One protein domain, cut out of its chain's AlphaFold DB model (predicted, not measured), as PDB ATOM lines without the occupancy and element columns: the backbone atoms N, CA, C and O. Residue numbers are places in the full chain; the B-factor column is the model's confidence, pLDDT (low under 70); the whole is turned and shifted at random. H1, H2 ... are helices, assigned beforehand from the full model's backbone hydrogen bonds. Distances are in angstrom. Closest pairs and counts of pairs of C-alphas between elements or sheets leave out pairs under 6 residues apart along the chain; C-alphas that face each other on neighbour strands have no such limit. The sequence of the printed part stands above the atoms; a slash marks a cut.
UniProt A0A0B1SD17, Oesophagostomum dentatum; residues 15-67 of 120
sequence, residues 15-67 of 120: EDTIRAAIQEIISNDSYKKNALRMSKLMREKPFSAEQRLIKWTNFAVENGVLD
ATOM      1  N   GLU A  15     231.596  36.202 148.747       70.69
ATOM      2  CA  GLU A  15     231.351  37.190 149.821       70.69
ATOM      3  C   GLU A  15     232.011  36.755 151.138       70.69
ATOM      4  O   GLU A  15     232.632  37.567 151.830       70.69
ATOM      5  N   ASP A  16     231.965  35.456 151.428       72.12
ATOM      6  CA  ASP A  16     232.537  34.864 152.634       72.12
ATOM      7  C   ASP A  16     234.068  34.948 152.664       72.12
ATOM      8  O   ASP A  16     234.646  35.266 153.703       72.12
ATOM      9  N   THR A  17     234.741  34.747 151.526       70.50
ATOM     10  CA  THR A  17     236.207  34.850 151.418       70.50
ATOM     11  C   THR A  17     236.667  36.291 151.627       70.50
ATOM     12  O   THR A  17     237.658  36.541 152.314       70.50
ATOM     13  N   ILE A  18     235.931  37.260 151.072       74.38
ATOM     14  CA  ILE A  18     236.217  38.689 151.250       74.38
ATOM     15  C   ILE A  18     235.964  39.097 152.704       74.38
ATOM     16  O   ILE A  18     236.790  39.786 153.302       74.38
ATOM     17  N   ARG A  19     234.853  38.650 153.300       75.50
ATOM     18  CA  ARG A  19     234.512  38.930 154.699       75.50
ATOM     19  C   ARG A  19     235.547  38.339 155.658       75.50
ATOM     20  O   ARG A  19     235.984  39.048 156.564       75.50
ATOM     21  N   ALA A  20     235.994  37.107 155.415       75.62
ATOM     22  CA  ALA A  20     237.045  36.453 156.186       75.62
ATOM     23  C   ALA A  20     238.396  37.175 156.046       75.62
ATOM     24  O   ALA A  20     239.030  37.471 157.056       75.62
ATOM     25  N   ALA A  21     238.796  37.551 154.826       72.50
ATOM     26  CA  ALA A  21     240.032  38.299 154.591       72.50
ATOM     27  C   ALA A  21     240.003  39.694 155.240       72.50
ATOM     28  O   ALA A  21     240.989  40.132 155.831       72.50
ATOM     29  N   ILE A  22     238.868  40.399 155.186       73.69
ATOM     30  CA  ILE A  22     238.700  41.692 155.864       73.69
ATOM     31  C   ILE A  22     238.756  41.514 157.386       73.69
ATOM     32  O   ILE A  22     239.425  42.297 158.060       73.69
ATOM     33  N   GLN A  23     238.105  40.488 157.942       76.88
ATOM     34  CA  GLN A  23     238.206  40.169 159.370       76.88
ATOM     35  C   GLN A  23     239.635  39.821 159.782       76.88
ATOM     36  O   GLN A  23     240.076  40.279 160.831       76.88
ATOM     37  N   GLU A  24     240.382  39.090 158.958       74.81
ATOM     38  CA  GLU A  24     241.788  38.773 159.206       74.81
ATOM     39  C   GLU A  24     242.666  40.036 159.199       74.81
ATOM     40  O   GLU A  24     243.456  40.248 160.121       74.81
ATOM     41  N   ILE A  25     242.476  40.931 158.223       72.56
ATOM     42  CA  ILE A  25     243.199  42.211 158.133       72.56
ATOM     43  C   ILE A  25     242.874  43.124 159.325       72.56
ATOM     44  O   ILE A  25     243.764  43.797 159.844       72.56
ATOM     45  N   ILE A  26     241.611  43.161 159.766       71.81
ATOM     46  CA  ILE A  26     241.174  43.971 160.914       71.81
ATOM     47  C   ILE A  26     241.646  43.358 162.239       71.81
ATOM     48  O   ILE A  26     242.032  44.098 163.144       71.81
ATOM     49  N   SER A  27     241.626  42.028 162.360       74.25
ATOM     50  CA  SER A  27     242.034  41.304 163.568       74.25
ATOM     51  C   SER A  27     243.549  41.289 163.759       74.25
ATOM     52  O   SER A  27     244.026  41.123 164.881       74.25
ATOM     53  N   ASN A  28     244.322  41.433 162.683       74.00
ATOM     54  CA  ASN A  28     245.772  41.416 162.746       74.00
ATOM     55  C   ASN A  28     246.327  42.838 162.933       74.00
ATOM     56  O   ASN A  28     246.504  43.616 161.992       74.00
ATOM     57  N   ASP A  29     246.660  43.160 164.185       70.25
ATOM     58  CA  ASP A  29     247.182  44.464 164.610       70.25
ATOM     59  C   ASP A  29     248.432  44.932 163.843       70.25
ATOM     60  O   ASP A  29     248.715  46.133 163.799       70.25
ATOM     61  N   SER A  30     249.187  44.020 163.220       76.75
ATOM     62  CA  SER A  30     250.351  44.364 162.397       76.75
ATOM     63  C   SER A  30     249.960  45.222 161.188       76.75
ATOM     64  O   SER A  30     250.593  46.247 160.915       76.75
ATOM     65  N   TYR A  31     248.864  44.878 160.502       73.44
ATOM     66  CA  TYR A  31     248.383  45.629 159.338       73.44
ATOM     67  C   TYR A  31     247.881  47.013 159.737       73.44
ATOM     68  O   TYR A  31     248.244  48.008 159.107       73.44
ATOM     69  N   LYS A  32     247.133  47.102 160.841       77.06
ATOM     70  CA  LYS A  32     246.663  48.376 161.398       77.06
ATOM     71  C   LYS A  32     247.827  49.286 161.799       77.06
ATOM     72  O   LYS A  32     247.827  50.467 161.454       77.06
ATOM     73  N   LYS A  33     248.849  48.749 162.475       82.56
ATOM     74  CA  LYS A  33     250.055  49.504 162.863       82.56
ATOM     75  C   LYS A  33     250.832  50.004 161.645       82.56
ATOM     76  O   LYS A  33     251.244  51.163 161.629       82.56
ATOM     77  N   ASN A  34     250.984  49.180 160.610       83.38
ATOM     78  CA  ASN A  34     251.655  49.575 159.370       83.38
ATOM     79  C   ASN A  34     250.857  50.621 158.583       83.38
ATOM     80  O   ASN A  34     251.444  51.592 158.109       83.38
ATOM     81  N   ALA A  35     249.532  50.487 158.504       82.75
ATOM     82  CA  ALA A  35     248.659  51.473 157.872       82.75
ATOM     83  C   ALA A  35     248.696  52.824 158.606       82.75
ATOM     84  O   ALA A  35     248.824  53.872 157.972       82.75
ATOM     85  N   LEU A  36     248.668  52.815 159.943       84.19
ATOM     86  CA  LEU A  36     248.811  54.025 160.758       84.19
ATOM     87  C   LEU A  36     250.197  54.659 160.605       84.19
ATOM     88  O   LEU A  36     250.297  55.873 160.446       84.19
ATOM     89  N   ARG A  37     251.265  53.851 160.589       86.31
ATOM     90  CA  ARG A  37     252.630  54.322 160.318       86.31
ATOM     91  C   ARG A  37     252.738  54.945 158.928       86.31
ATOM     92  O   ARG A  37     253.330  56.010 158.797       86.31
ATOM     93  N   MET A  38     252.154  54.320 157.910       82.56
ATOM     94  CA  MET A  38     252.122  54.844 156.543       82.56
ATOM     95  C   MET A  38     251.341  56.160 156.475       82.56
ATOM     96  O   MET A  38     251.832  57.137 155.921       82.56
ATOM     97  N   SER A  39     250.163  56.223 157.098       82.50
ATOM     98  CA  SER A  39     249.359  57.445 157.192       82.50
ATOM     99  C   SER A  39     250.123  58.576 157.887       82.50
ATOM    100  O   SER A  39     250.133  59.709 157.405       82.50
ATOM    101  N   LYS A  40     250.832  58.256 158.977       83.50
ATOM    102  CA  LYS A  40     251.705  59.187 159.693       83.50
ATOM    103  C   LYS A  40     252.837  59.685 158.791       83.50
ATOM    104  O   LYS A  40     252.967  60.887 158.630       83.50
ATOM    105  N   LEU A  41     253.552  58.795 158.103       82.44
ATOM    106  CA  LEU A  41     254.601  59.155 157.136       82.44
ATOM    107  C   LEU A  41     254.078  60.007 155.967       82.44
ATOM    108  O   LEU A  41     254.775  60.899 155.487       82.44
ATOM    109  N   MET A  42     252.854  59.753 155.499       76.50
ATOM    110  CA  MET A  42     252.214  60.550 154.449       76.50
ATOM    111  C   MET A  42     251.841  61.956 154.928       76.50
ATOM    112  O   MET A  42     251.945  62.898 154.145       76.50
ATOM    113  N   ARG A  43     251.427  62.108 156.192       75.38
ATOM    114  CA  ARG A  43     251.119  63.411 156.811       75.38
ATOM    115  C   ARG A  43     252.375  64.179 157.221       75.38
ATOM    116  O   ARG A  43     252.423  65.388 157.059       75.38
ATOM    117  N   GLU A  44     253.395  63.474 157.695       73.56
ATOM    118  CA  GLU A  44     254.701  64.015 158.104       73.56
ATOM    119  C   GLU A  44     255.647  64.239 156.922       73.56
ATOM    120  O   GLU A  44     256.825  64.542 157.109       73.56
ATOM    121  N   LYS A  45     255.158  64.075 155.687       71.25
ATOM    122  CA  LYS A  45     255.971  64.236 154.489       71.25
ATOM    123  C   LYS A  45     256.559  65.660 154.500       71.25
ATOM    124  O   LYS A  45     255.799  66.619 154.393       71.25
ATOM    125  N   PRO A  46     257.893  65.823 154.565       67.12
ATOM    126  CA  PRO A  46     258.541  67.102 154.894       67.12
ATOM    127  C   PRO A  46     258.418  68.173 153.800       67.12
ATOM    128  O   PRO A  46     258.860  69.300 153.982       67.12
ATOM    129  N   PHE A  47     257.821  67.829 152.656       68.69
ATOM    130  CA  PHE A  47     257.576  68.747 151.550       68.69
ATOM    131  C   PHE A  47     256.096  68.706 151.188       68.69
ATOM    132  O   PHE A  47     255.597  67.641 150.782       68.69
ATOM    133  N   SER A  48     255.447  69.871 151.285       78.50
ATOM    134  CA  SER A  48     254.084  70.103 150.798       78.50
ATOM    135  C   SER A  48     253.945  69.621 149.350       78.50
ATOM    136  O   SER A  48     254.903  69.657 148.567       78.50
ATOM    137  N   ALA A  49     252.752  69.143 148.992       76.25
ATOM    138  CA  ALA A  49     252.441  68.730 147.627       76.25
ATOM    139  C   ALA A  49     252.744  69.852 146.617       76.25
ATOM    140  O   ALA A  49     253.305  69.579 145.559       76.25
ATOM    141  N   GLU A  50     252.485  71.104 146.997       81.56
ATOM    142  CA  GLU A  50     252.769  72.298 146.199       81.56
ATOM    143  C   GLU A  50     254.270  72.486 145.942       81.56
ATOM    144  O   GLU A  50     254.700  72.580 144.796       81.56
ATOM    145  N   GLN A  51     255.102  72.440 146.987       85.56
ATOM    146  CA  GLN A  51     256.558  72.575 146.839       85.56
ATOM    147  C   GLN A  51     257.155  71.465 145.970       85.56
ATOM    148  O   GLN A  51     258.116  71.681 145.233       85.56
ATOM    149  N   ARG A  52     256.593  70.258 146.059       82.88
ATOM    150  CA  ARG A  52     257.005  69.123 145.234       82.88
ATOM    151  C   ARG A  52     256.627  69.339 143.773       82.88
ATOM    152  O   ARG A  52     257.451  69.057 142.912       82.88
ATOM    153  N   LEU A  53     255.422  69.846 143.512       86.25
ATOM    154  CA  LEU A  53     254.966  70.188 142.168       86.25
ATOM    155  C   LEU A  53     255.869  71.256 141.553       86.25
ATOM    156  O   LEU A  53     256.403  71.031 140.478       86.25
ATOM    157  N   ILE A  54     256.130  72.348 142.274       89.44
ATOM    158  CA  ILE A  54     257.019  73.423 141.814       89.44
ATOM    159  C   ILE A  54     258.416  72.874 141.495       89.44
ATOM    160  O   ILE A  54     258.965  73.186 140.443       89.44
ATOM    161  N   LYS A  55     258.980  72.010 142.350       86.25
ATOM    162  CA  LYS A  55     260.283  71.376 142.085       86.25
ATOM    163  C   LYS A  55     260.278  70.502 140.831       86.25
ATOM    164  O   LYS A  55     261.223  70.587 140.059       86.25
ATOM    165  N   TRP A  56     259.249  69.681 140.620       83.12
ATOM    166  CA  TRP A  56     259.144  68.846 139.416       83.12
ATOM    167  C   TRP A  56     258.906  69.672 138.152       83.12
ATOM    168  O   TRP A  56     259.483  69.358 137.118       83.12
ATOM    169  N   THR A  57     258.113  70.740 138.236       85.50
ATOM    170  CA  THR A  57     257.900  71.674 137.126       85.50
ATOM    171  C   THR A  57     259.193  72.398 136.778       85.50
ATOM    172  O   THR A  57     259.575  72.410 135.616       85.50
ATOM    173  N   ASN A  58     259.914  72.930 137.767       88.12
ATOM    174  CA  ASN A  58     261.209  73.573 137.538       88.12
ATOM    175  C   ASN A  58     262.225  72.582 136.971       88.12
ATOM    176  O   ASN A  58     262.900  72.903 136.006       88.12
ATOM    177  N   PHE A  59     262.267  71.352 137.491       85.31
ATOM    178  CA  PHE A  59     263.107  70.288 136.944       85.31
ATOM    179  C   PHE A  59     262.774  69.986 135.476       85.31
ATOM    180  O   PHE A  59     263.690  69.853 134.669       85.31
ATOM    181  N   ALA A  60     261.490  69.909 135.119       83.12
ATOM    182  CA  ALA A  60     261.041  69.676 133.747       83.12
ATOM    183  C   ALA A  60     261.329  70.863 132.813       83.12
ATOM    184  O   ALA A  60     261.646  70.665 131.647       83.12
ATOM    185  N   VAL A  61     261.243  72.096 133.318       84.50
ATOM    186  CA  VAL A  61     261.596  73.307 132.562       84.50
ATOM    187  C   VAL A  61     263.111  73.401 132.357       84.50
ATOM    188  O   VAL A  61     263.560  73.725 131.264       84.50
ATOM    189  N   GLU A  62     263.899  73.084 133.383       83.38
ATOM    190  CA  GLU A  62     265.361  73.223 133.386       83.38
ATOM    191  C   GLU A  62     266.070  72.096 132.623       83.38
ATOM    192  O   GLU A  62     267.057  72.343 131.938       83.38
ATOM    193  N   ASN A  63     265.544  70.868 132.681       80.25
ATOM    194  CA  ASN A  63     266.067  69.730 131.916       80.25
ATOM    195  C   ASN A  63     265.367  69.558 130.555       80.25
ATOM    196  O   ASN A  63     265.720  68.654 129.799       80.25
ATOM    197  N   GLY A  64     264.392  70.417 130.238       72.88
ATOM    198  CA  GLY A  64     263.631  70.376 128.994       72.88
ATOM    199  C   GLY A  64     262.969  69.020 128.730       72.88
ATOM    200  O   GLY A  64     262.599  68.273 129.641       72.88
ATOM    201  N   VAL A  65     262.808  68.694 127.447       62.22
ATOM    202  CA  VAL A  65     262.364  67.364 127.026       62.22
ATOM    203  C   VAL A  65     263.470  66.371 127.381       62.22
ATOM    204  O   VAL A  65     264.489  66.313 126.703       62.22
ATOM    205  N   LEU A  66     263.285  65.591 128.449       65.12
ATOM    206  CA  LEU A  66     264.158  64.451 128.715       65.12
ATOM    207  C   LEU A  66     264.042  63.497 127.521       65.12
ATOM    208  O   LEU A  66     262.992  62.885 127.337       65.12
ATOM    209  N   ASP A  67     265.113  63.318 126.752       59.25
ATOM    210  CA  ASP A  67     265.162  62.336 125.657       59.25
ATOM    211  C   ASP A  67     264.883  60.903 126.152       59.25
ATOM    212  O   ASP A  67     264.407  60.054 125.409       59.25
TER     213      ASP A  67
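This is residues 15 to 67 of the 120 residues of a protein of Oesophagostomum dentatum (UniProt A0A0B1SD17). Three helices follow one another end to end in an open arch with no core: H1 makes a corner with H2, and H3 slants away beyond a link. The 53 printed residues hold H1, H2 and H3 in that order, with no named strand, and the class is all helix. The whole is extended, with a radius of gyration of the C-alphas of 19.5 A and spans of 53 by 26 by 14 A.

H1, residues 15 to 27, begins at C-alpha 15 (231.351, 37.190, 149.821) and measures 17.9 A. H2, residues 29 to 43, measures 20.9 A. H3, residues 49 to 62, measures 19.7 A and ends at C-alpha 62 (265.361, 73.223, 133.386).

H1 and H2 only just touch, only at the corner by their link, with 3 pairs of C-alphas within 8 A. The closest C-alphas are those of Ile 25 and Tyr 31, 6.3 A apart. Their lines are about perpendicular, at 75 degrees. H3 is apart from H1 and from H2. In H1, H2 and H3 every O i to N i+4 pair is within hydrogen-bond range.

The C-alphas farthest apart, of Asp 16 and Glu 62, are 54.0 A apart. The printed part has no cut, and both links are tight. Residues 46 to 47 and 65 to 67 have pLDDT under 70.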